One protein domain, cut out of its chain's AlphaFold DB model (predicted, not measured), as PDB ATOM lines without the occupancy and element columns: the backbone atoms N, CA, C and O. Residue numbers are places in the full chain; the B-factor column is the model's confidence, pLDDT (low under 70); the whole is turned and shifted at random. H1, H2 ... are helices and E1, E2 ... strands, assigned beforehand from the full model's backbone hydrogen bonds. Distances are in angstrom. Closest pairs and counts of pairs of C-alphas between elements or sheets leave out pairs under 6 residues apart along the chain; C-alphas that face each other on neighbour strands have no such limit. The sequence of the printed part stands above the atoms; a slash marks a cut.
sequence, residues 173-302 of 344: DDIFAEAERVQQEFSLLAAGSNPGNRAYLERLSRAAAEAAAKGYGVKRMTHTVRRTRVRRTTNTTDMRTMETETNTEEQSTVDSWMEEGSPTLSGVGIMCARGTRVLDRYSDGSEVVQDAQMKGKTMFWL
ATOM      1  N   ASP A 173     180.078 169.102 217.846       91.00
ATOM      2  CA  ASP A 173     178.859 169.490 217.144       91.00
ATOM      3  C   ASP A 173     177.689 168.563 217.491       91.00
ATOM      4  O   ASP A 173     176.583 169.035 217.738       91.00
ATOM      5  N   ASP A 174     177.943 167.265 217.646       89.50
ATOM      6  CA  ASP A 174     176.925 166.298 218.062       89.50
ATOM      7  C   ASP A 174     176.481 166.509 219.520       89.50
ATOM      8  O   ASP A 174     175.315 166.300 219.852       89.50
ATOM      9  N   ILE A 175     177.386 166.957 220.400       88.12
ATOM     10  CA  ILE A 175     177.042 167.309 221.789       88.12
ATOM     11  C   ILE A 175     176.100 168.520 221.813       88.12
ATOM     12  O   ILE A 175     175.133 168.529 222.579       88.12
ATOM     13  N   PHE A 176     176.361 169.530 220.978       92.44
ATOM     14  CA  PHE A 176     175.477 170.689 220.849       92.44
ATOM     15  C   PHE A 176     174.134 170.307 220.220       92.44
ATOM     16  O   PHE A 176     173.096 170.694 220.756       92.44
ATOM     17  N   ALA A 177     174.138 169.493 219.163       93.31
ATOM     18  CA  ALA A 177     172.918 169.023 218.509       93.31
ATOM     19  C   ALA A 177     172.017 168.226 219.468       93.31
ATOM     20  O   ALA A 177     170.806 168.451 219.527       93.31
ATOM     21  N   GLU A 178     172.596 167.337 220.279       90.75
ATOM     22  CA  GLU A 178     171.830 166.564 221.259       90.75
ATOM     23  C   GLU A 178     171.294 167.454 222.393       90.75
ATOM     24  O   GLU A 178     170.156 167.291 222.839       90.75
ATOM     25  N   ALA A 179     172.060 168.456 222.830       91.56
ATOM     26  CA  ALA A 179     171.594 169.414 223.829       91.56
ATOM     27  C   ALA A 179     170.432 170.281 223.316       91.56
ATOM     28  O   ALA A 179     169.463 170.497 224.051       91.56
ATOM     29  N   GLU A 180     170.484 170.726 222.057       95.00
ATOM     30  CA  GLU A 180     169.377 171.434 221.404       95.00
ATOM     31  C   GLU A 180     168.129 170.552 221.301       95.00
ATOM     32  O   GLU A 180     167.021 171.006 221.600       95.00
ATOM     33  N   ARG A 181     168.298 169.270 220.959       94.25
ATOM     34  CA  ARG A 181     167.200 168.298 220.924       94.25
ATOM     35  C   ARG A 181     166.541 168.140 222.296       94.25
ATOM     36  O   ARG A 181     165.320 168.255 222.410       94.25
ATOM     37  N   VAL A 182     167.335 167.960 223.354       91.88
ATOM     38  CA  VAL A 182     166.838 167.879 224.741       91.88
ATOM     39  C   VAL A 182     166.122 169.173 225.152       91.88
ATOM     40  O   VAL A 182     165.082 169.132 225.815       91.88
ATOM     41  N   GLN A 183     166.624 170.335 224.727       94.44
ATOM     42  CA  GLN A 183     165.995 171.628 224.992       94.44
ATOM     43  C   GLN A 183     164.635 171.780 224.291       94.44
ATOM     44  O   GLN A 183     163.682 172.274 224.907       94.44
ATOM     45  N   GLN A 184     164.515 171.341 223.036       95.50
ATOM     46  CA  GLN A 184     163.243 171.334 222.305       95.50
ATOM     47  C   GLN A 184     162.226 170.402 222.975       95.50
ATOM     48  O   GLN A 184     161.084 170.804 223.202       95.50
ATOM     49  N   GLU A 185     162.644 169.201 223.385       93.19
ATOM     50  CA  GLU A 185     161.782 168.256 224.105       93.19
ATOM     51  C   GLU A 185     161.249 168.842 225.417       93.19
ATOM     52  O   GLU A 185     160.046 168.785 225.684       93.19
ATOM     53  N   PHE A 186     162.114 169.454 226.232       94.50
ATOM     54  CA  PHE A 186     161.672 170.094 227.472       94.50
ATOM     55  C   PHE A 186     160.755 171.288 227.222       94.50
ATOM     56  O   PHE A 186     159.827 171.498 228.000       94.50
ATOM     57  N   SER A 187     160.954 172.022 226.128       93.31
ATOM     58  CA  SER A 187     160.064 173.119 225.737       93.31
ATOM     59  C   SER A 187     158.670 172.606 225.355       93.31
ATOM     60  O   SER A 187     157.664 173.181 225.772       93.31
ATOM     61  N   LEU A 188     158.594 171.480 224.635       94.38
ATOM     62  CA  LEU A 188     157.328 170.823 224.299       94.38
ATOM     63  C   LEU A 188     156.616 170.278 225.547       94.38
ATOM     64  O   LEU A 188     155.414 170.487 225.712       94.38
ATOM     65  N   LEU A 189     157.350 169.637 226.463       92.12
ATOM     66  CA  LEU A 189     156.789 169.159 227.733       92.12
ATOM     67  C   LEU A 189     156.321 170.317 228.620       92.12
ATOM     68  O   LEU A 189     155.282 170.215 229.268       92.12
ATOM     69  N   ALA A 190     157.051 171.434 228.618       92.81
ATOM     70  CA  ALA A 190     156.697 172.627 229.372       92.81
ATOM     71  C   ALA A 190     155.370 173.233 228.895       92.81
ATOM     72  O   ALA A 190     154.563 173.635 229.734       92.81
ATOM     73  N   ALA A 191     155.115 173.239 227.579       93.12
ATOM     74  CA  ALA A 191     153.895 173.785 226.983       93.12
ATOM     75  C   ALA A 191     152.612 173.057 227.426       93.12
ATOM     76  O   ALA A 191     151.565 173.690 227.537       93.12
ATOM     77  N   GLY A 192     152.693 171.750 227.708       91.06
ATOM     78  CA  GLY A 192     151.559 170.940 228.171       91.06
ATOM     79  C   GLY A 192     151.486 170.728 229.688       91.06
ATOM     80  O   GLY A 192     150.574 170.053 230.162       91.06
ATOM     81  N   SER A 193     152.449 171.244 230.459       92.19
ATOM     82  CA  SER A 193     152.582 170.939 231.890       92.19
ATOM     83  C   SER A 193     151.977 172.005 232.813       92.19
ATOM     84  O   SER A 193     151.765 173.153 232.430       92.19
ATOM     85  N   ASN A 194     151.725 171.621 234.070       93.19
ATOM     86  CA  ASN A 194     151.358 172.545 235.149       93.19
ATOM     87  C   ASN A 194     152.430 173.659 235.282       93.19
ATOM     88  O   ASN A 194     153.619 173.348 235.172       93.19
ATOM     89  N   PRO A 195     152.068 174.931 235.548       90.50
ATOM     90  CA  PRO A 195     153.018 176.035 235.736       90.50
ATOM     91  C   PRO A 195     154.194 175.734 236.683       90.50
ATOM     92  O   PRO A 195     155.303 176.204 236.430       90.50
ATOM     93  N   GLY A 196     154.001 174.917 237.726       87.88
ATOM     94  CA  GLY A 196     155.105 174.483 238.597       87.88
ATOM     95  C   GLY A 196     156.148 173.614 237.877       87.88
ATOM     96  O   GLY A 196     157.352 173.813 238.031       87.88
ATOM     97  N   ASN A 197     155.688 172.704 237.017       91.38
ATOM     98  CA  ASN A 197     156.555 171.838 236.216       91.38
ATOM     99  C   ASN A 197     157.231 172.607 235.080       91.38
ATOM    100  O   ASN A 197     158.368 172.301 234.730       91.38
ATOM    101  N   ARG A 198     156.577 173.641 234.543       94.12
ATOM    102  CA  ARG A 198     157.155 174.501 233.507       94.12
ATOM    103  C   ARG A 198     158.454 175.164 233.967       94.12
ATOM    104  O   ARG A 198     159.468 175.031 233.291       94.12
ATOM    105  N   ALA A 199     158.452 175.803 235.138       93.12
ATOM    106  CA  ALA A 199     159.653 176.445 235.678       93.12
ATOM    107  C   ALA A 199     160.790 175.439 235.936       93.12
ATOM    108  O   ALA A 199     161.967 175.760 235.776       93.12
ATOM    109  N   TYR A 200     160.443 174.210 236.323       92.69
ATOM    110  CA  TYR A 200     161.406 173.130 236.504       92.69
ATOM    111  C   TYR A 200     162.026 172.678 235.170       92.69
ATOM    112  O   TYR A 200     163.250 172.621 235.047       92.69
ATOM    113  N   LEU A 201     161.201 172.429 234.150       92.75
ATOM    114  CA  LEU A 201     161.653 172.017 232.819       92.75
ATOM    115  C   LEU A 201     162.496 173.100 232.129       92.75
ATOM    116  O   LEU A 201     163.494 172.779 231.487       92.75
ATOM    117  N   GLU A 202     162.167 174.379 232.326       93.75
ATOM    118  CA  GLU A 202     162.972 175.511 231.845       93.75
ATOM    119  C   GLU A 202     164.354 175.587 232.529       93.75
ATOM    120  O   GLU A 202     165.347 175.957 231.899       93.75
ATOM    121  N   ARG A 203     164.462 175.210 233.812       94.19
ATOM    122  CA  ARG A 203     165.766 175.114 234.495       94.19
ATOM    123  C   ARG A 203     166.591 173.942 233.971       94.19
ATOM    124  O   ARG A 203     167.792 174.106 233.769       94.19
ATOM    125  N   LEU A 204     165.963 172.789 233.733       91.12
ATOM    126  CA  LEU A 204     166.639 171.621 233.163       91.12
ATOM    127  C   LEU A 204     167.160 171.896 231.752       91.12
ATOM    128  O   LEU A 204     168.289 171.525 231.441       91.12
ATOM    129  N   SER A 205     166.372 172.572 230.913       93.81
ATOM    130  CA  SER A 205     166.795 172.912 229.555       93.81
ATOM    131  C   SER A 205     167.972 173.890 229.547       93.81
ATOM    132  O   SER A 205     168.934 173.683 228.809       93.81
ATOM    133  N   ARG A 206     167.972 174.890 230.438       95.25
ATOM    134  CA  ARG A 206     169.122 175.789 230.619       95.25
ATOM    135  C   ARG A 206     170.359 175.045 231.129       95.25
ATOM    136  O   ARG A 206     171.450 175.261 230.611       95.25
ATOM    137  N   ALA A 207     170.197 174.147 232.101       90.56
ATOM    138  CA  ALA A 207     171.298 173.346 232.633       90.56
ATOM    139  C   ALA A 207     171.903 172.409 231.572       90.56
ATOM    140  O   ALA A 207     173.122 172.254 231.522       90.56
ATOM    141  N   ALA A 208     171.075 171.830 230.696       90.12
ATOM    142  CA  ALA A 208     171.533 171.027 229.565       90.12
ATOM    143  C   ALA A 208     172.387 171.855 228.587       90.12
ATOM    144  O   ALA A 208     173.487 171.435 228.231       90.12
ATOM    145  N   ALA A 209     171.937 173.059 228.226       91.00
ATOM    146  CA  ALA A 209     172.699 173.963 227.364       91.00
ATOM    147  C   ALA A 209     174.033 174.398 228.005       91.00
ATOM    148  O   ALA A 209     175.078 174.386 227.353       91.00
ATOM    149  N   GLU A 210     174.033 174.723 229.303       93.75
ATOM    150  CA  GLU A 210     175.260 175.055 230.037       93.75
ATOM    151  C   GLU A 210     176.233 173.870 230.132       93.75
ATOM    152  O   GLU A 210     177.451 174.063 230.084       93.75
ATOM    153  N   ALA A 211     175.723 172.645 230.275       90.19
ATOM    154  CA  ALA A 211     176.534 171.433 230.282       90.19
ATOM    155  C   ALA A 211     177.178 171.192 228.906       90.19
ATOM    156  O   ALA A 211     178.386 170.958 228.834       90.19
ATOM    157  N   ALA A 212     176.417 171.352 227.823       92.38
ATOM    158  CA  ALA A 212     176.926 171.232 226.459       92.38
ATOM    159  C   ALA A 212     178.000 172.282 226.143       92.38
ATOM    160  O   ALA A 212     179.069 171.939 225.639       92.38
ATOM    161  N   ALA A 213     177.794 173.539 226.556       90.94
ATOM    162  CA  ALA A 213     178.788 174.607 226.413       90.94
ATOM    163  C   ALA A 213     180.106 174.304 227.150       90.94
ATOM    164  O   ALA A 213     181.183 174.707 226.710       90.94
ATOM    165  N   LYS A 214     180.039 173.560 228.259       92.12
ATOM    166  CA  LYS A 214     181.209 173.083 229.011       92.12
ATOM    167  C   LYS A 214     181.814 171.788 228.438       92.12
ATOM    168  O   LYS A 214     182.820 171.313 228.963       92.12
ATOM    169  N   GLY A 215     181.239 171.231 227.371       89.88
ATOM    170  CA  GLY A 215     181.701 170.015 226.699       89.88
ATOM    171  C   GLY A 215     181.217 168.712 227.338       89.88
ATOM    172  O   GLY A 215     181.821 167.665 227.103       89.88
ATOM    173  N   TYR A 216     180.169 168.753 228.163       86.62
ATOM    174  CA  TYR A 216     179.547 167.548 228.703       86.62
ATOM    175  C   TYR A 216     178.487 167.023 227.737       86.62
ATOM    176  O   TYR A 216     177.613 167.771 227.305       86.62
ATOM    177  N   GLY A 217     178.530 165.720 227.457       85.50
ATOM    178  CA  GLY A 217     177.433 165.033 226.782       85.50
ATOM    179  C   GLY A 217     176.190 165.033 227.670       85.50
ATOM    180  O   GLY A 217     176.266 164.655 228.841       85.50
ATOM    181  N   VAL A 218     175.055 165.459 227.119       84.88
ATOM    182  CA  VAL A 218     173.756 165.412 227.791       84.88
ATOM    183  C   VAL A 218     172.956 164.284 227.159       84.88
ATOM    184  O   VAL A 218     172.674 164.325 225.969       84.88
ATOM    185  N   LYS A 219     172.590 163.273 227.951       84.56
ATOM    186  CA  LYS A 219     171.689 162.199 227.519       84.56
ATOM    187  C   LYS A 219     170.481 162.165 228.439       84.56
ATOM    188  O   LYS A 219     170.618 162.187 229.664       84.56
ATOM    189  N   ARG A 220     169.290 162.099 227.851       78.31
ATOM    190  CA  ARG A 220     168.054 161.931 228.607       78.31
ATOM    191  C   ARG A 220     167.956 160.490 229.107       78.31
ATOM    192  O   ARG A 220     167.882 159.559 228.313       78.31
ATOM    193  N   MET A 221     167.903 160.319 230.424       69.81
ATOM    194  CA  MET A 221     167.527 159.053 231.052       69.81
ATOM    195  C   MET A 221     166.025 159.085 231.341       69.81
ATOM    196  O   MET A 221     165.540 159.954 232.068       69.81
ATOM    197  N   THR A 222     165.270 158.154 230.764       64.00
ATOM    198  CA  THR A 222     163.867 157.926 231.137       64.00
ATOM    199  C   THR A 222     163.775 156.680 232.000       64.00
ATOM    200  O   THR A 222     164.075 155.594 231.515       64.00
ATOM    201  N   HIS A 223     163.329 156.824 233.247       53.16
ATOM    202  CA  HIS A 223     163.010 155.679 234.095       53.16
ATOM    203  C   HIS A 223     161.658 155.092 233.689       53.16
ATOM    204  O   HIS A 223     160.646 155.792 233.709       53.16
ATOM    205  N   THR A 224     161.629 153.804 233.352       54.56
ATOM    206  CA  THR A 224     160.393 153.062 233.105       54.56
ATOM    207  C   THR A 224     160.144 152.111 234.271       54.56
ATOM    208  O   THR A 224     160.833 151.116 234.479       54.56
ATOM    209  N   VAL A 225     159.142 152.425 235.093       57.56
ATOM    210  CA  VAL A 225     158.742 151.536 236.192       57.56
ATOM    211  C   VAL A 225     157.810 150.468 235.628       57.56
ATOM    212  O   VAL A 225     156.658 150.762 235.300       57.56
ATOM    213  N   ARG A 226     158.280 149.220 235.525       56.78
ATOM    214  CA  ARG A 226     157.416 148.079 235.203       56.78
ATOM    215  C   ARG A 226     156.829 147.525 236.496       56.78
ATOM    216  O   ARG A 226     157.542 147.101 237.397       56.78
ATOM    217  N   ARG A 227     155.499 147.538 236.591       66.31
ATOM    218  CA  ARG A 227     154.773 146.868 237.675       66.31
ATOM    219  C   ARG A 227     154.375 145.483 237.186       66.31
ATOM    220  O   ARG A 227     153.491 145.368 236.340       66.31
ATOM    221  N   THR A 228     155.018 144.447 237.702       71.00
ATOM    222  CA  THR A 228     154.611 143.062 237.470       71.00
ATOM    223  C   THR A 228     153.638 142.666 238.578       71.00
ATOM    224  O   THR A 228     153.993 142.578 239.751       71.00
ATOM    225  N   ARG A 229     152.358 142.485 238.223       77.75
ATOM    226  CA  ARG A 229     151.356 141.910 239.133       77.75
ATOM    227  C   ARG A 229     151.311 140.413 238.871       77.75
ATOM    228  O   ARG A 229     150.847 139.986 237.818       77.75
ATOM    229  N   VAL A 230     151.813 139.629 239.814       83.88
ATOM    230  CA  VAL A 230     151.748 138.171 239.770       83.88
ATOM    231  C   VAL A 230     150.580 137.735 240.646       83.88
ATOM    232  O   VAL A 230     150.561 138.007 241.844       83.88
ATOM    233  N   ARG A 231     149.591 137.066 240.051       86.56
ATOM    234  CA  ARG A 231     148.495 136.426 240.787       86.56
ATOM    235  C   ARG A 231     148.812 134.941 240.930       86.56
ATOM    236  O   ARG A 231     148.932 134.248 239.924       86.56
ATOM    237  N   ARG A 232     148.964 134.462 242.162       90.75
ATOM    238  CA  ARG A 232     149.103 133.043 242.500       90.75
ATOM    239  C   ARG A 232     147.766 132.533 243.023       90.75
ATOM    240  O   ARG A 232     147.262 133.016 244.026       90.75
ATOM    241  N   THR A 233     147.182 131.571 242.327       92.19
ATOM    242  CA  THR A 233     145.991 130.831 242.764       92.19
ATOM    243  C   THR A 233     146.431 129.458 243.257       92.19
ATOM    244  O   THR A 233     146.884 128.642 242.452       92.19
ATOM    245  N   THR A 234     146.333 129.213 244.558       93.62
ATOM    246  CA  THR A 234     146.557 127.911 245.187       93.62
ATOM    247  C   THR A 234     145.209 127.257 245.466       93.62
ATOM    248  O   THR A 234     144.392 127.782 246.215       93.62
ATOM    249  N   ASN A 235     144.970 126.103 244.847       92.25
ATOM    250  CA  ASN A 235     143.791 125.289 245.122       92.25
ATOM    251  C   ASN A 235     144.222 124.137 246.028       92.25
ATOM    252  O   ASN A 235     145.065 123.328 245.633       92.25
ATOM    253  N   THR A 236     143.670 124.074 247.233       94.94
ATOM    254  CA  THR A 236     143.919 122.994 248.187       94.94
ATOM    255  C   THR A 236     142.641 122.180 248.325       94.94
ATOM    256  O   THR A 236     141.611 122.700 248.742       94.94
ATOM    257  N   THR A 237     142.695 120.908 247.939       96.75
ATOM    258  CA  THR A 237     141.588 119.966 248.128       96.75
ATOM    259  C   THR A 237     141.839 119.159 249.394       96.75
ATOM    260  O   THR A 237     142.863 118.479 249.497       96.75
ATOM    261  N   ASP A 238     140.922 119.227 250.355       93.88
ATOM    262  CA  ASP A 238     140.961 118.362 251.530       93.88
ATOM    263  C   ASP A 238     140.508 116.950 251.129       93.88
ATOM    264  O   ASP A 238     139.380 116.725 250.694       93.88
ATOM    265  N   MET A 239     141.401 115.972 251.286       94.00
ATOM    266  CA  MET A 239     141.148 114.569 250.942       94.00
ATOM    267  C   MET A 239     140.095 113.907 251.840       94.00
ATOM    268  O   MET A 239     139.583 112.843 251.495       94.00
ATOM    269  N   ARG A 240     139.785 114.489 253.006       93.25
ATOM    270  CA  ARG A 240     138.830 113.920 253.965       93.25
ATOM    271  C   ARG A 240     137.389 114.342 253.685       93.25
ATOM    272  O   ARG A 240     136.480 113.545 253.907       93.25
ATOM    273  N   THR A 241     137.184 115.571 253.224       95.62
ATOM    274  CA  THR A 241     135.857 116.156 252.953       95.62
ATOM    275  C   THR A 241     135.573 116.310 251.459       95.62
ATOM    276  O   THR A 241     134.422 116.509 251.083       95.62
ATOM    277  N   MET A 242     136.596 116.173 250.604       94.00
ATOM    278  CA  MET A 242     136.563 116.461 249.162       94.00
ATOM    279  C   MET A 242     136.222 117.923 248.831       94.00
ATOM    280  O   MET A 242     135.921 118.255 247.683       94.00
ATOM    281  N   GLU A 243     136.299 118.817 249.816       93.56
ATOM    282  CA  GLU A 243     136.111 120.250 249.621       93.56
ATOM    283  C   GLU A 243     137.384 120.857 249.018       93.56
ATOM    284  O   GLU A 243     138.503 120.509 249.395       93.56
ATOM    285  N   THR A 244     137.222 121.740 248.029       93.44
ATOM    286  CA  THR A 244     138.343 122.434 247.383       93.44
ATOM    287  C   THR A 244     138.301 123.905 247.755       93.44
ATOM    288  O   THR A 244     137.399 124.631 247.341       93.44
ATOM    289  N   GLU A 245     139.294 124.346 248.518       95.12
ATOM    290  CA  GLU A 245     139.493 125.745 248.867       95.12
ATOM    291  C   GLU A 245     140.418 126.396 247.837       95.12
ATOM    292  O   GLU A 245     141.519 125.915 247.563       95.12
ATOM    293  N   THR A 246     139.971 127.498 247.236       92.06
ATOM    294  CA  THR A 246     140.777 128.282 246.296       92.06
ATOM    295  C   THR A 246     141.272 129.543 246.997       92.06
ATOM    296  O   THR A 246     140.488 130.461 247.242       92.06
ATOM    297  N   ASN A 247     142.563 129.611 247.312       89.12
ATOM    298  CA  ASN A 247     143.203 130.811 247.836       89.12
ATOM    299  C   ASN A 247     143.891 131.564 246.686       89.12
ATOM    300  O   ASN A 247     144.582 130.971 245.858       89.12
ATOM    301  N   THR A 248     143.679 132.877 246.589       88.00
ATOM    302  CA  THR A 248     144.317 133.705 245.561       88.00
ATOM    303  C   THR A 248     145.136 134.811 246.204       88.00
ATOM    304  O   THR A 248     144.577 135.774 246.719       88.00
ATOM    305  N   GLU A 249     146.458 134.696 246.119       89.69
ATOM    306  CA  GLU A 249     147.416 135.701 246.565       89.69
ATOM    307  C   GLU A 249     147.857 136.558 245.375       89.69
ATOM    308  O   GLU A 249     148.271 136.052 244.329       89.69
ATOM    309  N   GLU A 250     147.786 137.878 245.510       87.50
ATOM    310  CA  GLU A 250     148.300 138.807 244.506       87.50
ATOM    311  C   GLU A 250     149.548 139.505 245.036       87.50
ATOM    312  O   GLU A 250     149.488 140.290 245.978       87.50
ATOM    313  N   GLN A 251     150.689 139.241 244.401       84.06
ATOM    314  CA  GLN A 251     151.956 139.889 244.706       84.06
ATOM    315  C   GLN A 251     152.279 140.884 243.590       84.06
ATOM    316  O   GLN A 251     152.485 140.510 242.436       84.06
ATOM    317  N   SER A 252     152.310 142.175 243.918       75.81
ATOM    318  CA  SER A 252     152.815 143.205 243.011       75.81
ATOM    319  C   SER A 252     154.280 143.482 243.327       75.81
ATOM    320  O   SER A 252     154.584 144.117 244.337       75.81
ATOM    321  N   THR A 253     155.182 143.026 242.467       72.31
ATOM    322  CA  THR A 253     156.589 143.433 242.489       72.31
ATOM    323  C   THR A 253     156.758 144.643 241.579       72.31
ATOM    324  O   THR A 253     156.294 144.672 240.437       72.31
ATOM    325  N   VAL A 254     157.357 145.702 242.116       66.38
ATOM    326  CA  VAL A 254     157.698 146.897 241.344       66.38
ATOM    327  C   VAL A 254     159.173 146.789 241.006       66.38
ATOM    328  O   VAL A 254     160.019 147.170 241.810       66.38
ATOM    329  N   ASP A 255     159.468 146.264 239.823       61.06
ATOM    330  CA  ASP A 255     160.837 146.217 239.332       61.06
ATOM    331  C   ASP A 255     161.124 147.541 238.613       61.06
ATOM    332  O   ASP A 255     160.597 147.833 237.533       61.06
ATOM    333  N   SER A 256     161.936 148.398 239.233       50.00
ATOM    334  CA  SER A 256     162.428 149.614 238.586       50.00
ATOM    335  C   SER A 256     163.546 149.243 237.612       50.00
ATOM    336  O   SER A 256     164.681 149.020 238.029       50.00
ATOM    337  N   TRP A 257     163.227 149.180 236.320       52.25
ATOM    338  CA  TRP A 257     164.208 148.963 235.259       52.25
ATOM    339  C   TRP A 257     164.643 150.310 234.670       52.25
ATOM    340  O   TRP A 257     163.823 151.177 234.362       52.25
ATOM    341  N   MET A 258     165.952 150.514 234.532       44.06
ATOM    342  CA  MET A 258     166.501 151.604 233.725       44.06
ATOM    343  C   MET A 258     166.608 151.123 232.278       44.06
ATOM    344  O   MET A 258     167.696 150.795 231.828       44.06
ATOM    345  N   GLU A 259     165.496 151.035 231.551       44.88
ATOM    346  CA  GLU A 259     165.558 150.826 230.100       44.88
ATOM    347  C   GLU A 259     164.810 151.944 229.367       44.88
ATOM    348  O   GLU A 259     163.580 152.042 229.365       44.88
ATOM    349  N   GLU A 260     165.648 152.837 228.835       52.94
ATOM    350  CA  GLU A 260     165.546 153.574 227.575       52.94
ATOM    351  C   GLU A 260     164.263 153.282 226.772       52.94
ATOM    352  O   GLU A 260     164.189 152.333 225.998       52.94
ATOM    353  N   GLY A 261     163.232 154.115 226.969       59.59
ATOM    354  CA  GLY A 261     161.980 154.028 226.210       59.59
ATOM    355  C   GLY A 261     160.724 154.415 226.995       59.59
ATOM    356  O   GLY A 261     159.906 153.549 227.265       59.59
ATOM    357  N   SER A 262     160.601 155.708 227.350       43.97
ATOM    358  CA  SER A 262     159.420 156.506 227.798       43.97
ATOM    359  C   SER A 262     158.286 155.814 228.600       43.97
ATOM    360  O   SER A 262     157.684 154.878 228.075       43.97
ATOM    361  N   PRO A 263     157.823 156.354 229.766       54.56
ATOM    362  CA  PRO A 263     157.007 157.591 229.763       54.56
ATOM    363  C   PRO A 263     156.960 158.462 231.066       54.56
ATOM    364  O   PRO A 263     157.545 158.149 232.094       54.56
ATOM    365  N   THR A 264     156.248 159.601 230.957       45.91
ATOM    366  CA  THR A 264     155.664 160.527 231.973       45.91
ATOM    367  C   THR A 264     156.437 160.859 233.268       45.91
ATOM    368  O   THR A 264     156.144 160.343 234.338       45.91
ATOM    369  N   LEU A 265     157.330 161.856 233.165       45.81
ATOM    370  CA  LEU A 265     157.504 163.008 234.082       45.81
ATOM    371  C   LEU A 265     157.534 162.802 235.621       45.81
ATOM    372  O   LEU A 265     157.174 163.719 236.354       45.81
ATOM    373  N   SER A 266     158.060 161.696 236.151       45.56
ATOM    374  CA  SER A 266     158.569 161.688 237.536       45.56
ATOM    375  C   SER A 266     159.963 161.065 237.607       45.56
ATOM    376  O   SER A 266     160.109 159.861 237.428       45.56
ATOM    377  N   GLY A 267     160.976 161.897 237.862       51.50
ATOM    378  CA  GLY A 267     162.372 161.475 238.033       51.50
ATOM    379  C   GLY A 267     163.224 161.636 236.774       51.50
ATOM    380  O   GLY A 267     163.623 160.654 236.157       51.50
ATOM    381  N   VAL A 268     163.511 162.882 236.383       52.31
ATOM    382  CA  VAL A 268     164.543 163.168 235.373       52.31
ATOM    383  C   VAL A 268     165.881 163.289 236.099       52.31
ATOM    384  O   VAL A 268     166.110 164.267 236.809       52.31
ATOM    385  N   GLY A 269     166.745 162.287 235.943       53.97
ATOM    386  CA  GLY A 269     168.147 162.360 236.350       53.97
ATOM    387  C   GLY A 269     169.010 162.873 235.198       53.97
ATOM    388  O   GLY A 269     168.868 162.403 234.069       53.97
ATOM    389  N   ILE A 270     169.903 163.829 235.465       60.03
ATOM    390  CA  ILE A 270     170.929 164.254 234.504       60.03
ATOM    391  C   ILE A 270     172.234 163.550 234.869       60.03
ATOM    392  O   ILE A 270     172.754 163.712 235.973       60.03
ATOM    393  N   MET A 271     172.784 162.785 233.930       66.12
ATOM    394  CA  MET A 271     174.110 162.190 234.053       66.12
ATOM    395  C   MET A 271     175.115 163.067 233.308       66.12
ATOM    396  O   MET A 271     175.064 163.157 232.086       66.12
ATOM    397  N   CYS A 272     176.037 163.700 234.033       62.09
ATOM    398  CA  CYS A 272     177.162 164.413 233.431       62.09
ATOM    399  C   CYS A 272     178.415 163.547 233.550       62.09
ATOM    400  O   CYS A 272     178.800 163.155 234.653       62.09
ATOM    401  N   ALA A 273     179.065 163.269 232.424       71.19
ATOM    402  CA  ALA A 273     180.322 162.539 232.400       71.19
ATOM    403  C   ALA A 273     181.417 163.377 231.730       71.19
ATOM    404  O   ALA A 273     181.193 163.967 230.673       71.19
ATOM    405  N   ARG A 274     182.599 163.455 232.355       64.25
ATOM    406  CA  ARG A 274     183.762 164.173 231.810       64.25
ATOM    407  C   ARG A 274     184.736 163.177 231.194       64.25
ATOM    408  O   ARG A 274     185.456 162.508 231.926       64.25
ATOM    409  N   GLY A 275     184.787 163.104 229.868       71.56
ATOM    410  CA  GLY A 275     185.824 162.363 229.145       71.56
ATOM    411  C   GLY A 275     187.062 163.224 228.879       71.56
ATOM    412  O   GLY A 275     186.937 164.369 228.455       71.56
ATOM    413  N   THR A 276     188.258 162.688 229.109       73.00
ATOM    414  CA  THR A 276     189.511 163.167 228.512       73.00
ATOM    415  C   THR A 276     189.911 162.221 227.397       73.00
ATOM    416  O   THR A 276     189.947 161.011 227.608       73.00
ATOM    417  N   ARG A 277     190.220 162.773 226.225       74.00
ATOM    418  CA  ARG A 277     190.727 162.013 225.083       74.00
ATOM    419  C   ARG A 277     192.173 162.379 224.812       74.00
ATOM    420  O   ARG A 277     192.509 163.563 224.840       74.00
ATOM    421  N   VAL A 278     192.987 161.369 224.537       81.94
ATOM    422  CA  VAL A 278     194.327 161.519 223.974       81.94
ATOM    423  C   VAL A 278     194.197 161.266 222.476       81.94
ATOM    424  O   VAL A 278     193.820 160.172 222.055       81.94
ATOM    425  N   LEU A 279     194.413 162.319 221.691       79.88
ATOM    426  CA  LEU A 279     194.353 162.293 220.232       79.88
ATOM    427  C   LEU A 279     195.781 162.331 219.699       79.88
ATOM    428  O   LEU A 279     196.507 163.284 219.985       79.88
ATOM    429  N   ASP A 280     196.137 161.339 218.894       85.19
ATOM    430  CA  ASP A 280     197.329 161.404 218.062       85.19
ATOM    431  C   ASP A 280     196.962 162.043 216.730       85.19
ATOM    432  O   ASP A 280     196.051 161.590 216.032       85.19
ATOM    433  N   ARG A 281     197.673 163.119 216.397       88.88
ATOM    434  CA  ARG A 281     197.559 163.801 215.109       88.88
ATOM    435  C   ARG A 281     198.688 163.350 214.207       88.88
ATOM    436  O   ARG A 281     199.855 163.581 214.522       88.88
ATOM    437  N   TYR A 282     198.330 162.764 213.078       86.94
ATOM    438  CA  TYR A 282     199.282 162.403 212.042       86.94
ATOM    439  C   TYR A 282     199.480 163.565 211.062       86.94
ATOM    440  O   TYR A 282     198.661 164.479 210.944       86.94
ATOM    441  N   SER A 283     200.611 163.549 210.361       81.19
ATOM    442  CA  SER A 283     200.998 164.593 209.403       81.19
ATOM    443  C   SER A 283     200.084 164.687 208.177       81.19
ATOM    444  O   SER A 283     200.113 165.691 207.475       81.19
ATOM    445  N   ASP A 284     199.286 163.653 207.914       86.25
ATOM    446  CA  ASP A 284     198.258 163.629 206.868       86.25
ATOM    447  C   ASP A 284     196.952 164.332 207.292       86.25
ATOM    448  O   ASP A 284     196.020 164.438 206.497       86.25
ATOM    449  N   GLY A 285     196.886 164.835 208.530       90.19
ATOM    450  CA  GLY A 285     195.700 165.464 209.105       90.19
ATOM    451  C   GLY A 285     194.699 164.469 209.691       90.19
ATOM    452  O   GLY A 285     193.657 164.899 210.186       90.19
ATOM    453  N   SER A 286     194.994 163.164 209.667       82.31
ATOM    454  CA  SER A 286     194.171 162.173 210.352       82.31
ATOM    455  C   SER A 286     194.381 162.251 211.868       82.31
ATOM    456  O   SER A 286     195.493 162.455 212.364       82.31
ATOM    457  N   GLU A 287     193.287 162.124 212.620       86.56
ATOM    458  CA  GLU A 287     193.310 162.051 214.081       86.56
ATOM    459  C   GLU A 287     192.860 160.649 214.510       86.56
ATOM    460  O   GLU A 287     191.778 160.201 214.127       86.56
ATOM    461  N   VAL A 288     193.666 159.953 215.317       85.06
ATOM    462  CA  VAL A 288     193.275 158.678 215.943       85.06
ATOM    463  C   VAL A 288     193.195 158.874 217.451       85.06
ATOM    464  O   VAL A 288     194.119 159.379 218.088       85.06
ATOM    465  N   VAL A 289     192.066 158.482 218.042       80.38
ATOM    466  CA  VAL A 289     191.880 158.492 219.499       80.38
ATOM    467  C   VAL A 289     192.632 157.294 220.072       80.38
ATOM    468  O   VAL A 289     192.186 156.162 219.904       80.38
ATOM    469  N   GLN A 290     193.765 157.531 220.734       81.00
ATOM    470  CA  GLN A 290     194.528 156.463 221.388       81.00
ATOM    471  C   GLN A 290     193.873 156.005 222.691       81.00
ATOM    472  O   GLN A 290     193.852 154.816 222.995       81.00
ATOM    473  N   ASP A 291     193.358 156.957 223.470       67.19
ATOM    474  CA  ASP A 291     192.767 156.679 224.773       67.19
ATOM    475  C   ASP A 291     191.621 157.652 225.064       67.19
ATOM    476  O   ASP A 291     191.658 158.835 224.705       67.19
ATOM    477  N   ALA A 292     190.582 157.147 225.717       71.31
ATOM    478  CA  ALA A 292     189.409 157.897 226.124       71.31
ATOM    479  C   ALA A 292     189.053 157.513 227.564       71.31
ATOM    480  O   ALA A 292     188.254 156.615 227.811       71.31
ATOM    481  N   GLN A 293     189.622 158.233 228.529       74.94
ATOM    482  CA  GLN A 293     189.308 158.036 229.942       74.94
ATOM    483  C   GLN A 293     188.168 158.946 230.395       74.94
ATOM    484  O   GLN A 293     188.209 160.160 230.193       74.94
ATOM    485  N   MET A 294     187.177 158.396 231.096       69.25
ATOM    486  CA  MET A 294     186.209 159.206 231.838       69.25
ATOM    487  C   MET A 294     186.771 159.577 233.214       69.25
ATOM    488  O   MET A 294     186.883 158.733 234.094       69.25
ATOM    489  N   LYS A 295     187.093 160.859 233.422       69.81
ATOM    490  CA  LYS A 295     187.629 161.397 234.688       69.81
ATOM    491  C   LYS A 295     186.568 161.681 235.753       69.81
ATOM    492  O   LYS A 295     186.906 162.139 236.840       69.81
ATOM    493  N   GLY A 296     185.291 161.452 235.464       58.91
ATOM    494  CA  GLY A 296     184.240 161.599 236.463       58.91
ATOM    495  C   GLY A 296     182.846 161.397 235.896       58.91
ATOM    496  O   GLY A 296     182.561 161.806 234.770       58.91
ATOM    497  N   LYS A 297     181.986 160.784 236.712       63.88
ATOM    498  CA  LYS A 297     180.555 160.608 236.473       63.88
ATOM    499  C   LYS A 297     179.816 161.250 237.642       63.88
ATOM    500  O   LYS A 297     179.986 160.837 238.782       63.88
ATOM    501  N   THR A 298     179.013 162.265 237.364       59.34
ATOM    502  CA  THR A 298     178.134 162.900 238.351       59.34
ATOM    503  C   THR A 298     176.693 162.685 237.928       59.34
ATOM    504  O   THR A 298     176.311 163.051 236.816       59.34
ATOM    505  N   MET A 299     175.911 162.069 238.808       58.12
ATOM    506  CA  MET A 299     174.475 161.867 238.638       58.12
ATOM    507  C   MET A 299     173.758 162.944 239.451       58.12
ATOM    508  O   MET A 299     173.898 162.988 240.671       58.12
ATOM    509  N   PHE A 300     173.006 163.814 238.785       58.06
ATOM    510  CA  PHE A 300     172.186 164.827 239.440       58.06
ATOM    511  C   PHE A 300     170.725 164.388 239.409       58.06
ATOM    512  O   PHE A 300     170.108 164.317 238.345       58.06
ATOM    513  N   TRP A 301     170.174 164.110 240.590       54.91
ATOM    514  CA  TRP A 301     168.745 163.896 240.795       54.91
ATOM    515  C   TRP A 301     168.116 165.196 241.278       54.91
ATOM    516  O   TRP A 301     168.269 165.586 242.434       54.91
ATOM    517  N   LEU A 302     167.420 165.896 240.388       56.16
ATOM    518  CA  LEU A 302     166.769 167.162 240.711       56.16
ATOM    519  C   LEU A 302     165.331 166.886 241.184       56.16
ATOM    520  O   LEU A 302     164.369 167.215 240.501       56.16
TER     521      LEU A 302
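What this domain is: This is residues 173 to 302 of the 344 residues of the protein "Hypothetical protein" of Alexandrium andersonii (UniProt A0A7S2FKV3). Two long two-stranded hairpins, E1-E2 and E3-E4, reach out in different directions from near a helical hairpin, H1-H2; the E1-E2 arm makes much of the length, and its tip, residues 238 to 243, stands free. The 130 printed residues run H1, H2, E1, E2, E3, E4, a mixed class with two antiparallel sheets. The whole is extended, radius of gyration of the C-alphas 24.9 A, spanning 91 by 43 by 22 A.

Where its parts are: E1, residues 224 to 237, is 40.9 A long and E2, 244 to 257, 39.0 A. E3, 269 to 281, and E4, 287 to 301, each measure 36.3 A. H1, 173 to 191, begins at C-alpha 173 (178.859, 169.490, 217.144); H2 is 195 to 213. C-alpha 301 is at (168.745, 163.896, 240.795).

How they stand to each other: E1 and E2 are antiparallel, N 230 and O 251 2.8 A apart, within hydrogen-bond range. E3 and E4 are antiparallel, N 276 and O 293 at 2.8 A; E4 bends by 73 degrees at residue 290. H1 and H2 touch, C-alphas of Ala 190 and Arg 198 closest at 4.6 A, at a shallow tilt of 5 degrees, opposite ways. The closest C-alphas of H2 and E3, Ala 211 and Cys 272, are 7.7 A apart. E1 and E3 are apart. Every O i to N i+4 pair is within range in H1, 14 of 15 in H2.

The domain as a whole: The farthest C-alphas, Thr 241 and Ser 283, are 92.1 A apart. The printed part has no cut; E2 to E3 is a long link. Confidence is under 70 in 37 residues, among them 254 to 272 and 294 to 302.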